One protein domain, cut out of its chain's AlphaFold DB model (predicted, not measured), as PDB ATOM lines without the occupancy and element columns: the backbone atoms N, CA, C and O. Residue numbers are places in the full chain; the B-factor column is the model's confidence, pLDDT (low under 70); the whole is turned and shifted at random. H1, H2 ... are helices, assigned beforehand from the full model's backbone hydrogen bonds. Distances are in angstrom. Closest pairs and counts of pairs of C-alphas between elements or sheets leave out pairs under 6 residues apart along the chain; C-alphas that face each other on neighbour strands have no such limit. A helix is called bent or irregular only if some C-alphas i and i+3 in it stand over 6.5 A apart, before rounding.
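What this domain is: This is residues 11 to 103 of the 164 residues of the protein "GatB_Yqey domain-containing protein" of Neisseriaceae bacterium (UniProt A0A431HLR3). The chain winds in stacked turns of short, mostly crossed helices along an elongated body, from H1 at one end to the hairpin of H7 and H8 at the other. H2, H4, H5 and H7 follow one another in one row; H1, H3, H6 and H8 make a looser second row. The printed part has 93 residues with eight named helices, H1 to H8 in order, and no named strand: all helix. It is compact, with a radius of gyration of the C-alphas of 13.6 A, and spans 42 by 22 by 20 A.

How they stand to each other: H7, residues 74 to 86, and H8, residues 91 to 102, form a hairpin at 34 degrees, a shallow tilt only just short of steep; residues 80 to 84 touch 93 to 98, the closest C-alphas being Trp 84 and Tyr 94, 5.6 A. H7 touches H5, residues 56 to 60, with residues 81 to 85 alone; closest C-alphas Ile 57 and Leu 81, 6.4 A. H6, residues 63 to 70, touches H3, residues 33 to 39, at Ala 39 and Ile 63, closest C-alphas 5.8 A. H4, residues 45 to 54, touches H2, residues 21 to 29, at Asp 23 and Ala 49, closest C-alphas 6.9 A. H2 touches H1, residues 11 to 17, about perpendicular at 82 degrees; closest C-alphas Arg 14 and Ser 24, 5.6 A. H1 and H8 are apart. In H1, H2, H3, H4 and H8 every O i to N i+4 pair is within hydrogen-bond range; H7 has 8 of 9, H6 1 of 4 with 3 of 5 O i to N i+3 pairs, and H5 0 of 1 with 2 of 2.

Where its parts are: H1 begins at C-alpha 11, (87.179, 167.482, 190.557). H7 is 18.4 A long, H8 16.3 A and H4 14.2 A. H6 is irregular: C-alphas 64 and 67 are 7.0 A apart. H8 ends at C-alpha 102, (68.975, 138.050, 171.284).

The domain as a whole: The C-alphas farthest apart, Asn 11 and Gln 103, are 43.4 A apart. The printed part has no cut, and its links are tight. Mean pLDDT of the printed part is 90.4; residue 103 is under 70.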
ATOM      1  N   ASN A  11      85.944 168.149 190.153       79.75
ATOM      2  CA  ASN A  11      87.179 167.482 190.557       79.75
ATOM      3  C   ASN A  11      86.914 166.159 191.289       79.75
ATOM      4  O   ASN A  11      87.563 165.163 190.977       79.75
ATOM      5  N   GLU A  12      85.939 166.124 192.201       81.50
ATOM      6  CA  GLU A  12      85.532 164.894 192.896       81.50
ATOM      7  C   GLU A  12      84.958 163.866 191.913       81.50
ATOM      8  O   GLU A  12      85.286 162.682 191.977       81.50
ATOM      9  N   SER A  13      84.111 164.305 190.975       80.44
ATOM     10  CA  SER A  13      83.528 163.431 189.950       80.44
ATOM     11  C   SER A  13      84.589 162.827 189.050       80.44
ATOM     12  O   SER A  13      84.603 161.620 188.840       80.44
ATOM     13  N   ARG A  14      85.532 163.647 188.587       80.94
ATOM     14  CA  ARG A  14      86.639 163.193 187.751       80.94
ATOM     15  C   ARG A  14      87.507 162.149 188.454       80.94
ATOM     16  O   ARG A  14      87.869 161.153 187.834       80.94
ATOM     17  N   GLN A  15      87.854 162.382 189.723       83.88
ATOM     18  CA  GLN A  15      88.673 161.446 190.498       83.88
ATOM     19  C   GLN A  15      87.958 160.111 190.719       83.88
ATOM     20  O   GLN A  15      88.576 159.068 190.544       83.88
ATOM     21  N   GLU A  16      86.666 160.134 191.050       86.19
ATOM     22  CA  GLU A  16      85.891 158.906 191.266       86.19
ATOM     23  C   GLU A  16      85.642 158.129 189.968       86.19
ATOM     24  O   GLU A  16      85.758 156.910 189.948       86.19
ATOM     25  N   TRP A  17      85.301 158.822 188.880       91.25
ATOM     26  CA  TRP A  17      84.939 158.174 187.617       91.25
ATOM     27  C   TRP A  17      86.156 157.767 186.779       91.25
ATOM     28  O   TRP A  17      86.016 156.993 185.830       91.25
ATOM     29  N   GLY A  18      87.342 158.298 187.095       91.19
ATOM     30  CA  GLY A  18      88.569 158.062 186.332       91.19
ATOM     31  C   GLY A  18      88.542 158.652 184.916       91.19
ATOM     32  O   GLY A  18      89.296 158.208 184.055       91.19
ATOM     33  N   LEU A  19      87.670 159.631 184.657       92.44
ATOM     34  CA  LEU A  19      87.477 160.224 183.333       92.44
ATOM     35  C   LEU A  19      88.414 161.412 183.069       92.44
ATOM     36  O   LEU A  19      89.008 162.015 183.969       92.44
ATOM     37  N   SER A  20      88.489 161.812 181.801       92.62
ATOM     38  CA  SER A  20      89.100 163.083 181.419       92.62
ATOM     39  C   SER A  20      88.308 164.277 181.979       92.62
ATOM     40  O   SER A  20      87.119 164.171 182.297       92.62
ATOM     41  N   LEU A  21      88.957 165.448 182.081       88.62
ATOM     42  CA  LEU A  21      88.278 166.696 182.466       88.62
ATOM     43  C   LEU A  21      87.104 166.990 181.519       88.62
ATOM     44  O   LEU A  21      86.020 167.338 181.974       88.62
ATOM     45  N   LYS A  22      87.325 166.805 180.214       91.88
ATOM     46  CA  LYS A  22      86.341 167.063 179.161       91.88
ATOM     47  C   LYS A  22      85.099 166.181 179.315       91.88
ATOM     48  O   LYS A  22      83.990 166.705 179.319       91.88
ATOM     49  N   ASP A  23      85.286 164.873 179.478       93.88
ATOM     50  CA  ASP A  23      84.169 163.924 179.582       93.88
ATOM     51  C   ASP A  23      83.397 164.118 180.893       93.88
ATOM     52  O   ASP A  23      82.166 164.125 180.898       93.88
ATOM     53  N   SER A  24      84.118 164.366 181.994       92.81
ATOM     54  CA  SER A  24      83.508 164.671 183.295       92.81
ATOM     55  C   SER A  24      82.671 165.952 183.236       92.81
ATOM     56  O   SER A  24      81.541 165.962 183.725       92.81
ATOM     57  N   SER A  25      83.204 167.015 182.616       92.00
ATOM     58  CA  SER A  25      82.501 168.297 182.461       92.00
ATOM     59  C   SER A  25      81.229 168.118 181.652       92.00
ATOM     60  O   SER A  25      80.168 168.543 182.094       92.00
ATOM     61  N   PHE A  26      81.304 167.393 180.531       92.94
ATOM     62  CA  PHE A  26      80.139 167.125 179.696       92.94
ATOM     63  C   PHE A  26      79.012 166.437 180.479       92.94
ATOM     64  O   PHE A  26      77.870 166.887 180.441       92.94
ATOM     65  N   ILE A  27      79.314 165.364 181.217       92.25
ATOM     66  CA  ILE A  27      78.305 164.621 181.991       92.25
ATOM     67  C   ILE A  27      77.644 165.523 183.044       92.25
ATOM     68  O   ILE A  27      76.421 165.486 183.205       92.25
ATOM     69  N   ILE A  28      78.435 166.348 183.734       90.56
ATOM     70  CA  ILE A  28      77.940 167.275 184.759       90.56
ATOM     71  C   ILE A  28      77.084 168.382 184.141       90.56
ATOM     72  O   ILE A  28      75.987 168.643 184.629       90.56
ATOM     73  N   GLU A  29      77.550 169.007 183.061       90.69
ATOM     74  CA  GLU A  29      76.839 170.079 182.351       90.69
ATOM     75  C   GLU A  29      75.503 169.603 181.774       90.69
ATOM     76  O   GLU A  29      74.540 170.365 181.730       90.69
ATOM     77  N   GLN A  30      75.411 168.332 181.373       89.88
ATOM     78  CA  GLN A  30      74.156 167.717 180.938       89.88
ATOM     79  C   GLN A  30      73.230 167.320 182.103       89.88
ATOM     80  O   GLN A  30      72.144 166.795 181.862       89.88
ATOM     81  N   GLY A  31      73.638 167.533 183.360       89.25
ATOM     82  CA  GLY A  31      72.860 167.162 184.544       89.25
ATOM     83  C   GLY A  31      72.773 165.651 184.779       89.25
ATOM     84  O   GLY A  31      71.860 165.185 185.455       89.25
ATOM     85  N   LEU A  32      73.704 164.868 184.225       90.06
ATOM     86  CA  LEU A  32      73.650 163.401 184.224       90.06
ATOM     87  C   LEU A  32      74.452 162.771 185.372       90.06
ATOM     88  O   LEU A  32      74.578 161.554 185.432       90.06
ATOM     89  N   THR A  33      74.973 163.570 186.306       89.88
ATOM     90  CA  THR A  33      75.858 163.124 187.397       89.88
ATOM     91  C   THR A  33      75.291 161.955 188.200       89.88
ATOM     92  O   THR A  33      75.988 160.963 188.417       89.88
ATOM     93  N   GLU A  34      74.034 162.047 188.645       88.31
ATOM     94  CA  GLU A  34      73.432 161.013 189.492       88.31
ATOM     95  C   GLU A  34      73.178 159.719 188.710       88.31
ATOM     96  O   GLU A  34      73.557 158.638 189.162       88.31
ATOM     97  N   ILE A  35      72.573 159.829 187.521       89.19
ATOM     98  CA  ILE A  35      72.252 158.663 186.690       89.19
ATOM     99  C   ILE A  35      73.529 157.967 186.201       89.19
ATOM    100  O   ILE A  35      73.614 156.743 186.247       89.19
ATOM    101  N   TYR A  36      74.554 158.737 185.830       91.81
ATOM    102  CA  TYR A  36      75.849 158.215 185.412       91.81
ATOM    103  C   TYR A  36      76.568 157.498 186.561       91.81
ATOM    104  O   TYR A  36      77.020 156.372 186.381       91.81
ATOM    105  N   SER A  37      76.608 158.095 187.760       90.75
ATOM    106  CA  SER A  37      77.253 157.469 188.926       90.75
ATOM    107  C   SER A  37      76.620 156.121 189.277       90.75
ATOM    108  O   SER A  37      77.324 155.192 189.653       90.75
ATOM    109  N   LYS A  38      75.299 155.985 189.105       90.62
ATOM    110  CA  LYS A  38      74.600 154.703 189.278       90.62
ATOM    111  C   LYS A  38      74.910 153.718 188.146       90.62
ATOM    112  O   LYS A  38      75.114 152.539 188.413       90.62
ATOM    113  N   ALA A  39      74.979 154.192 186.902       91.00
ATOM    114  CA  ALA A  39      75.238 153.351 185.734       91.00
ATOM    115  C   ALA A  39      76.628 152.686 185.754       91.00
ATOM    116  O   ALA A  39      76.778 151.586 185.228       91.00
ATOM    117  N   ILE A  40      77.634 153.318 186.368       93.06
ATOM    118  CA  ILE A  40      79.012 152.797 186.392       93.06
ATOM    119  C   ILE A  40      79.309 151.816 187.534       93.06
ATOM    120  O   ILE A  40      80.389 151.240 187.537       93.06
ATOM    121  N   ILE A  41      78.391 151.602 188.490       88.31
ATOM    122  CA  ILE A  41      78.654 150.766 189.685       88.31
ATOM    123  C   ILE A  41      79.169 149.370 189.302       88.31
ATOM    124  O   ILE A  41      80.064 148.846 189.956       88.31
ATOM    125  N   ASN A  42      78.641 148.801 188.216       81.44
ATOM    126  CA  ASN A  42      79.017 147.477 187.714       81.44
ATOM    127  C   ASN A  42      79.519 147.512 186.262       81.44
ATOM    128  O   ASN A  42      79.508 146.486 185.589       81.44
ATOM    129  N   GLN A  43      79.897 148.684 185.748       86.56
ATOM    130  CA  GLN A  43      80.216 148.869 184.331       86.56
ATOM    131  C   GLN A  43      81.498 149.674 184.144       86.56
ATOM    132  O   GLN A  43      81.922 150.426 185.020       86.56
ATOM    133  N   ASN A  44      82.124 149.546 182.975       91.50
ATOM    134  CA  ASN A  44      83.304 150.339 182.657       91.50
ATOM    135  C   ASN A  44      82.930 151.828 182.535       91.50
ATOM    136  O   ASN A  44      82.160 152.216 181.655       91.50
ATOM    137  N   SER A  45      83.496 152.675 183.399       93.06
ATOM    138  CA  SER A  45      83.151 154.101 183.452       93.06
ATOM    139  C   SER A  45      83.405 154.821 182.124       93.06
ATOM    140  O   SER A  45      82.547 155.577 181.658       93.06
ATOM    141  N   GLN A  46      84.534 154.546 181.466       93.62
ATOM    142  CA  GLN A  46      84.879 155.152 180.181       93.62
ATOM    143  C   GLN A  46      83.922 154.716 179.067       93.62
ATOM    144  O   GLN A  46      83.519 155.536 178.242       93.62
ATOM    145  N   GLU A  47      83.529 153.444 179.038       92.00
ATOM    146  CA  GLU A  47      82.563 152.935 178.069       92.00
ATOM    147  C   GLU A  47      81.190 153.591 178.243       92.00
ATOM    148  O   GLU A  47      80.630 154.112 177.275       92.00
ATOM    149  N   ILE A  48      80.677 153.650 179.475       94.44
ATOM    150  CA  ILE A  48      79.408 154.326 179.766       94.44
ATOM    151  C   ILE A  48      79.500 155.815 179.415       94.44
ATOM    152  O   ILE A  48      78.578 156.355 178.805       94.44
ATOM    153  N   ALA A  49      80.620 156.481 179.714       94.88
ATOM    154  CA  ALA A  49      80.816 157.883 179.348       94.88
ATOM    155  C   ALA A  49      80.747 158.065 177.829       94.88
ATOM    156  O   ALA A  49      80.035 158.941 177.340       94.88
ATOM    157  N   ASN A  50      81.402 157.184 177.068       94.38
ATOM    158  CA  ASN A  50      81.348 157.203 175.611       94.38
ATOM    159  C   ASN A  50      79.915 157.039 175.081       94.38
ATOM    160  O   ASN A  50      79.564 157.700 174.101       94.38
ATOM    161  N   TRP A  51      79.085 156.196 175.699       95.62
ATOM    162  CA  TRP A  51      77.670 156.067 175.336       95.62
ATOM    163  C   TRP A  51      76.885 157.347 175.628       95.62
ATOM    164  O   TRP A  51      76.261 157.902 174.726       95.62
ATOM    165  N   TYR A  52      76.982 157.870 176.851       94.19
ATOM    166  CA  TYR A  52      76.309 159.105 177.259       94.19
ATOM    167  C   TYR A  52      76.708 160.305 176.389       94.19
ATOM    168  O   TYR A  52      75.857 161.112 176.011       94.19
ATOM    169  N   ILE A  53      77.986 160.424 176.033       93.75
ATOM    170  CA  ILE A  53      78.497 161.532 175.219       93.75
ATOM    171  C   ILE A  53      77.990 161.430 173.780       93.75
ATOM    172  O   ILE A  53      77.461 162.409 173.253       93.75
ATOM    173  N   ASN A  54      78.110 160.256 173.158       93.25
ATOM    174  CA  ASN A  54      77.938 160.121 171.711       93.25
ATOM    175  C   ASN A  54      76.525 159.724 171.267       93.25
ATOM    176  O   ASN A  54      76.202 159.914 170.099       93.25
ATOM    177  N   GLU A  55      75.686 159.177 172.151       94.25
ATOM    178  CA  GLU A  55      74.365 158.653 171.784       94.25
ATOM    179  C   GLU A  55      73.260 159.306 172.636       94.25
ATOM    180  O   GLU A  55      72.935 158.828 173.723       94.25
ATOM    181  N   PRO A  56      72.635 160.405 172.170       92.62
ATOM    182  CA  PRO A  56      71.608 161.120 172.935       92.62
ATOM    183  C   PRO A  56      70.405 160.259 173.340       92.62
ATOM    184  O   PRO A  56      69.846 160.466 174.416       92.62
ATOM    185  N   ILE A  57      70.026 159.277 172.512       95.25
ATOM    186  CA  ILE A  57      68.926 158.344 172.809       95.25
ATOM    187  C   ILE A  57      69.244 157.496 174.047       95.25
ATOM    188  O   ILE A  57      68.372 157.268 174.881       95.25
ATOM    189  N   PHE A  58      70.506 157.089 174.207       95.06
ATOM    190  CA  PHE A  58      70.956 156.272 175.331       95.06
ATOM    191  C   PHE A  58      70.693 156.946 176.685       95.06
ATOM    192  O   PHE A  58      70.366 156.271 177.654       95.06
ATOM    193  N   ARG A  59      70.747 158.284 176.751       93.12
ATOM    194  CA  ARG A  59      70.507 159.053 177.988       93.12
ATOM    195  C   ARG A  59      69.086 158.903 178.535       93.12
ATOM    196  O   ARG A  59      68.864 159.203 179.703       93.12
ATOM    197  N   LYS A  60      68.130 158.492 177.694       93.31
ATOM    198  CA  LYS A  60      66.735 158.248 178.088       93.31
ATOM    199  C   LYS A  60      66.517 156.847 178.651       93.31
ATOM    200  O   LYS A  60      65.458 156.586 179.215       93.31
ATOM    201  N   LEU A  61      67.475 155.942 178.460       93.50
ATOM    202  CA  LEU A  61      67.346 154.558 178.880       93.50
ATOM    203  C   LEU A  61      67.427 154.468 180.413       93.50
ATOM    204  O   LEU A  61      68.364 155.022 180.998       93.50
ATOM    205  N   PRO A  62      66.488 153.778 181.086       92.56
ATOM    206  CA  PRO A  62      66.612 153.546 182.518       92.56
ATOM    207  C   PRO A  62      67.853 152.704 182.830       92.56
ATOM    208  O   PRO A  62      68.236 151.830 182.051       92.56
ATOM    209  N   ILE A  63      68.464 152.946 183.991       90.31
ATOM    210  CA  ILE A  63      69.741 152.326 184.381       90.31
ATOM    211  C   ILE A  63      69.680 150.795 184.310       90.31
ATOM    212  O   ILE A  63      70.598 150.180 183.774       90.31
ATOM    213  N   ASP A  64      68.574 150.193 184.754       90.25
ATOM    214  CA  ASP A  64      68.387 148.732 184.795       90.25
ATOM    215  C   ASP A  64      68.422 148.067 183.403       90.25
ATOM    216  O   ASP A  64      68.524 146.848 183.278       90.25
ATOM    217  N   TYR A  65      68.360 148.867 182.336       92.44
ATOM    218  CA  TYR A  65      68.376 148.417 180.947       92.44
ATOM    219  C   TYR A  65      69.711 148.701 180.242       92.44
ATOM    220  O   TYR A  65      69.939 148.196 179.143       92.44
ATOM    221  N   ILE A  66      70.623 149.460 180.861       91.88
ATOM    222  CA  ILE A  66      71.923 149.816 180.274       91.88
ATOM    223  C   ILE A  66      72.760 148.567 179.972       91.88
ATOM    224  O   ILE A  66      73.274 148.420 178.864       91.88
ATOM    225  N   GLU A  67      72.850 147.627 180.913       90.00
ATOM    226  CA  GLU A  67      73.635 146.397 180.728       90.00
ATOM    227  C   GLU A  67      73.158 145.582 179.511       90.00
ATOM    228  O   GLU A  67      73.956 145.029 178.750       90.00
ATOM    229  N   LYS A  68      71.841 145.571 179.266       90.81
ATOM    230  CA  LYS A  68      71.240 144.840 178.144       90.81
ATOM    231  C   LYS A  68      71.651 145.397 176.788       90.81
ATOM    232  O   LYS A  68      71.661 144.628 175.831       90.81
ATOM    233  N   ILE A  69      71.957 146.688 176.682       91.06
ATOM    234  CA  ILE A  69      72.315 147.313 175.405       91.06
ATOM    235  C   ILE A  69      73.825 147.313 175.162       91.06
ATOM    236  O   ILE A  69      74.249 147.045 174.041       91.06
ATOM    237  N   ILE A  70      74.639 147.554 176.192       89.56
ATOM    238  CA  ILE A  70      76.101 147.676 176.042       89.56
ATOM    239  C   ILE A  70      76.779 146.341 175.718       89.56
ATOM    240  O   ILE A  70      77.846 146.332 175.118       89.56
ATOM    241  N   LYS A  71      76.132 145.206 176.025       85.88
ATOM    242  CA  LYS A  71      76.603 143.874 175.612       85.88
ATOM    243  C   LYS A  71      76.592 143.661 174.092       85.88
ATOM    244  O   LYS A  71      77.213 142.722 173.603       85.88
ATOM    245  N   PHE A  72      75.841 144.474 173.345       83.56
ATOM    246  CA  PHE A  72      75.784 144.379 171.889       83.56
ATOM    247  C   PHE A  72      76.901 145.199 171.241       83.56
ATOM    248  O   PHE A  72      77.256 146.272 171.736       83.56
ATOM    249  N   PRO A  73      77.383 144.792 170.052       81.06
ATOM    250  CA  PRO A  73      78.227 145.656 169.242       81.06
ATOM    251  C   PRO A  73      77.562 147.018 169.013       81.06
ATOM    252  O   PRO A  73      76.362 147.098 168.737       81.06
ATOM    253  N   LYS A  74      78.348 148.102 169.065       82.88
ATOM    254  CA  LYS A  74      77.842 149.487 169.002       82.88
ATOM    255  C   LYS A  74      76.894 149.748 167.823       82.88
ATOM    256  O   LYS A  74      75.907 150.462 167.965       82.88
ATOM    257  N   SER A  75      77.163 149.143 166.666       80.12
ATOM    258  CA  SER A  75      76.332 149.266 165.461       80.12
ATOM    259  C   SER A  75      74.944 148.625 165.592       80.12
ATOM    260  O   SER A  75      74.014 149.052 164.910       80.12
ATOM    261  N   ILE A  76      74.790 147.614 166.447       84.00
ATOM    262  CA  ILE A  76      73.515 146.948 166.740       84.00
ATOM    263  C   ILE A  76      72.789 147.635 167.869       84.00
ATOM    264  O   ILE A  76      71.611 147.947 167.722       84.00
ATOM    265  N   ALA A  77      73.510 147.961 168.936       90.50
ATOM    266  CA  ALA A  77      72.980 148.774 170.012       90.50
ATOM    267  C   ALA A  77      72.369 150.083 169.479       90.50
ATOM    268  O   ALA A  77      71.238 150.418 169.824       90.50
ATOM    269  N   LYS A  78      73.035 150.762 168.535       91.56
ATOM    270  CA  LYS A  78      72.483 151.956 167.883       91.56
ATOM    271  C   LYS A  78      71.151 151.692 167.170       91.56
ATOM    272  O   LYS A  78      70.196 152.424 167.394       91.56
ATOM    273  N   LYS A  79      71.046 150.607 166.396       90.25
ATOM    274  CA  LYS A  79      69.788 150.225 165.723       90.25
ATOM    275  C   LYS A  79      68.675 149.877 166.707       90.25
ATOM    276  O   LYS A  79      67.509 150.125 166.421       90.25
ATOM    277  N   ILE A  80      69.013 149.251 167.832       93.62
ATOM    278  CA  ILE A  80      68.050 148.938 168.893       93.62
ATOM    279  C   ILE A  80      67.517 150.238 169.507       93.62
ATOM    280  O   ILE A  80      66.305 150.387 169.635       93.62
ATOM    281  N   LEU A  81      68.401 151.188 169.824       96.50
ATOM    282  CA  LEU A  81      68.030 152.496 170.369       96.50
ATOM    283  C   LEU A  81      67.197 153.327 169.381       96.50
ATOM    284  O   LEU A  81      66.213 153.937 169.788       96.50
ATOM    285  N   GLU A  82      67.552 153.323 168.094       95.62
ATOM    286  CA  GLU A  82      66.788 153.990 167.029       95.62
ATOM    287  C   GLU A  82      65.366 153.422 166.929       95.62
ATOM    288  O   GLU A  82      64.403 154.176 167.044       95.62
ATOM    289  N   LYS A  83      65.218 152.092 166.846       94.88
ATOM    290  CA  LYS A  83      63.898 151.438 166.851       94.88
ATOM    291  C   LYS A  83      63.095 151.733 168.116       94.88
ATOM    292  O   LYS A  83      61.899 151.977 168.054       94.88
ATOM    293  N   TRP A  84      63.744 151.718 169.278       97.38
ATOM    294  CA  TRP A  84      63.082 152.048 170.538       97.38
ATOM    295  C   TRP A  84      62.598 153.506 170.569       97.38
ATOM    296  O   TRP A  84      61.527 153.795 171.101       97.38
ATOM    297  N   SER A  85      63.346 154.420 169.943       96.88
ATOM    298  CA  SER A  85      62.936 155.814 169.765       96.88
ATOM    299  C   SER A  85      61.739 155.968 168.826       96.88
ATOM    300  O   SER A  85      60.921 156.855 169.059       96.88
ATOM    301  N   GLU A  86      61.634 155.153 167.774       96.44
ATOM    302  CA  GLU A  86      60.468 155.122 166.872       96.44
ATOM    303  C   GLU A  86      59.203 154.646 167.607       96.44
ATOM    304  O   GLU A  86      58.106 155.133 167.346       96.44
ATOM    305  N   GLU A  87      59.373 153.771 168.599       95.19
ATOM    306  CA  GLU A  87      58.326 153.264 169.493       95.19
ATOM    307  C   GLU A  87      58.125 154.156 170.739       95.19
ATOM    308  O   GLU A  87      57.728 153.679 171.804       95.19
ATOM    309  N   ASN A  88      58.430 155.457 170.632       95.50
ATOM    310  CA  ASN A  88      58.225 156.483 171.667       95.50
ATOM    311  C   ASN A  88      58.861 156.189 173.039       95.50
ATOM    312  O   ASN A  88      58.394 156.691 174.058       95.50
ATOM    313  N   PHE A  89      59.959 155.433 173.072       95.62
ATOM    314  CA  PHE A  89      60.667 155.061 174.301       95.62
ATOM    315  C   PHE A  89      59.868 154.158 175.265       95.62
ATOM    316  O   PHE A  89      60.201 154.066 176.447       95.62
ATOM    317  N   GLU A  90      58.865 153.426 174.778       95.88
ATOM    318  CA  GLU A  90      58.114 152.455 175.584       95.88
ATOM    319  C   GLU A  90      59.009 151.293 176.065       95.88
ATOM    320  O   GLU A  90      59.725 150.667 175.285       95.88
ATOM    321  N   LEU A  91      58.990 150.945 177.356       94.25
ATOM    322  CA  LEU A  91      59.875 149.883 177.876       94.25
ATOM    323  C   LEU A  91      59.479 148.484 177.383       94.25
ATOM    324  O   LEU A  91      60.338 147.635 177.142       94.25
ATOM    325  N   ASN A  92      58.184 148.255 177.161       94.31
ATOM    326  CA  ASN A  92      57.695 146.995 176.601       94.31
ATOM    327  C   ASN A  92      58.198 146.780 175.164       94.31
ATOM    328  O   ASN A  92      58.519 145.651 174.783       94.31
ATOM    329  N   SER A  93      58.298 147.852 174.365       93.50
ATOM    330  CA  SER A  93      58.847 147.762 173.010       93.50
ATOM    331  C   SER A  93      60.355 147.519 173.050       93.50
ATOM    332  O   SER A  93      60.840 146.682 172.292       93.50
ATOM    333  N   TYR A  94      61.084 148.136 173.986       94.56
ATOM    334  CA  TYR A  94      62.511 147.877 174.190       94.56
ATOM    335  C   TYR A  94      62.811 146.390 174.432       94.56
ATOM    336  O   TYR A  94      63.646 145.813 173.735       94.56
ATOM    337  N   GLU A  95      62.117 145.749 175.379       92.69
ATOM    338  CA  GLU A  95      62.314 144.321 175.691       92.69
ATOM    339  C   GLU A  95      62.025 143.438 174.474       92.69
ATOM    340  O   GLU A  95      62.798 142.531 174.148       92.69
ATOM    341  N   LYS A  96      60.941 143.744 173.750       92.75
ATOM    342  CA  LYS A  96      60.601 143.053 172.508       92.75
ATOM    343  C   LYS A  96      61.717 143.208 171.474       92.75
ATOM    344  O   LYS A  96      62.185 142.200 170.950       92.75
ATOM    345  N   ILE A  97      62.189 144.429 171.220       92.19
ATOM    346  CA  ILE A  97      63.269 144.701 170.265       92.19
ATOM    347  C   ILE A  97      64.529 143.936 170.676       92.19
ATOM    348  O   ILE A  97      65.063 143.190 169.862       92.19
ATOM    349  N   ILE A  98      64.980 144.042 171.929       90.94
ATOM    350  CA  ILE A  98      66.148 143.302 172.439       90.94
ATOM    351  C   ILE A  98      65.994 141.799 172.200       90.94
ATOM    352  O   ILE A  98      66.942 141.151 171.746       90.94
ATOM    353  N   SER A  99      64.811 141.233 172.454       87.88
ATOM    354  CA  SER A  99      64.558 139.810 172.224       87.88
ATOM    355  C   SER A  99      64.731 139.418 170.749       87.88
ATOM    356  O   SER A  99      65.336 138.387 170.468       87.88
ATOM    357  N   GLU A 100      64.343 140.270 169.793       85.88
ATOM    358  CA  GLU A 100      64.528 140.025 168.352       85.88
ATOM    359  C   GLU A 100      65.997 140.015 167.899       85.88
ATOM    360  O   GLU A 100      66.293 139.515 166.804       85.88
ATOM    361  N   TYR A 101      66.890 140.630 168.678       81.00
ATOM    362  CA  TYR A 101      68.342 140.623 168.461       81.00
ATOM    363  C   TYR A 101      69.062 139.586 169.334       81.00
ATOM    364  O   TYR A 101      70.192 139.230 169.026       81.00
ATOM    365  N   THR A 102      68.422 139.090 170.397       75.31
ATOM    366  CA  THR A 102      68.975 138.050 171.284       75.31
ATOM    367  C   THR A 102      68.581 136.643 170.836       75.31
ATOM    368  O   THR A 102      69.302 135.690 171.115       75.31
ATOM    369  N   GLN A 103      67.448 136.486 170.142       65.56
ATOM    370  CA  GLN A 103      67.073 135.211 169.536       65.56
ATOM    371  C   GLN A 103      68.146 134.820 168.523       65.56
ATOM    372  O   GLN A 103      68.226 135.400 167.437       65.56
TER     373      GLN A 103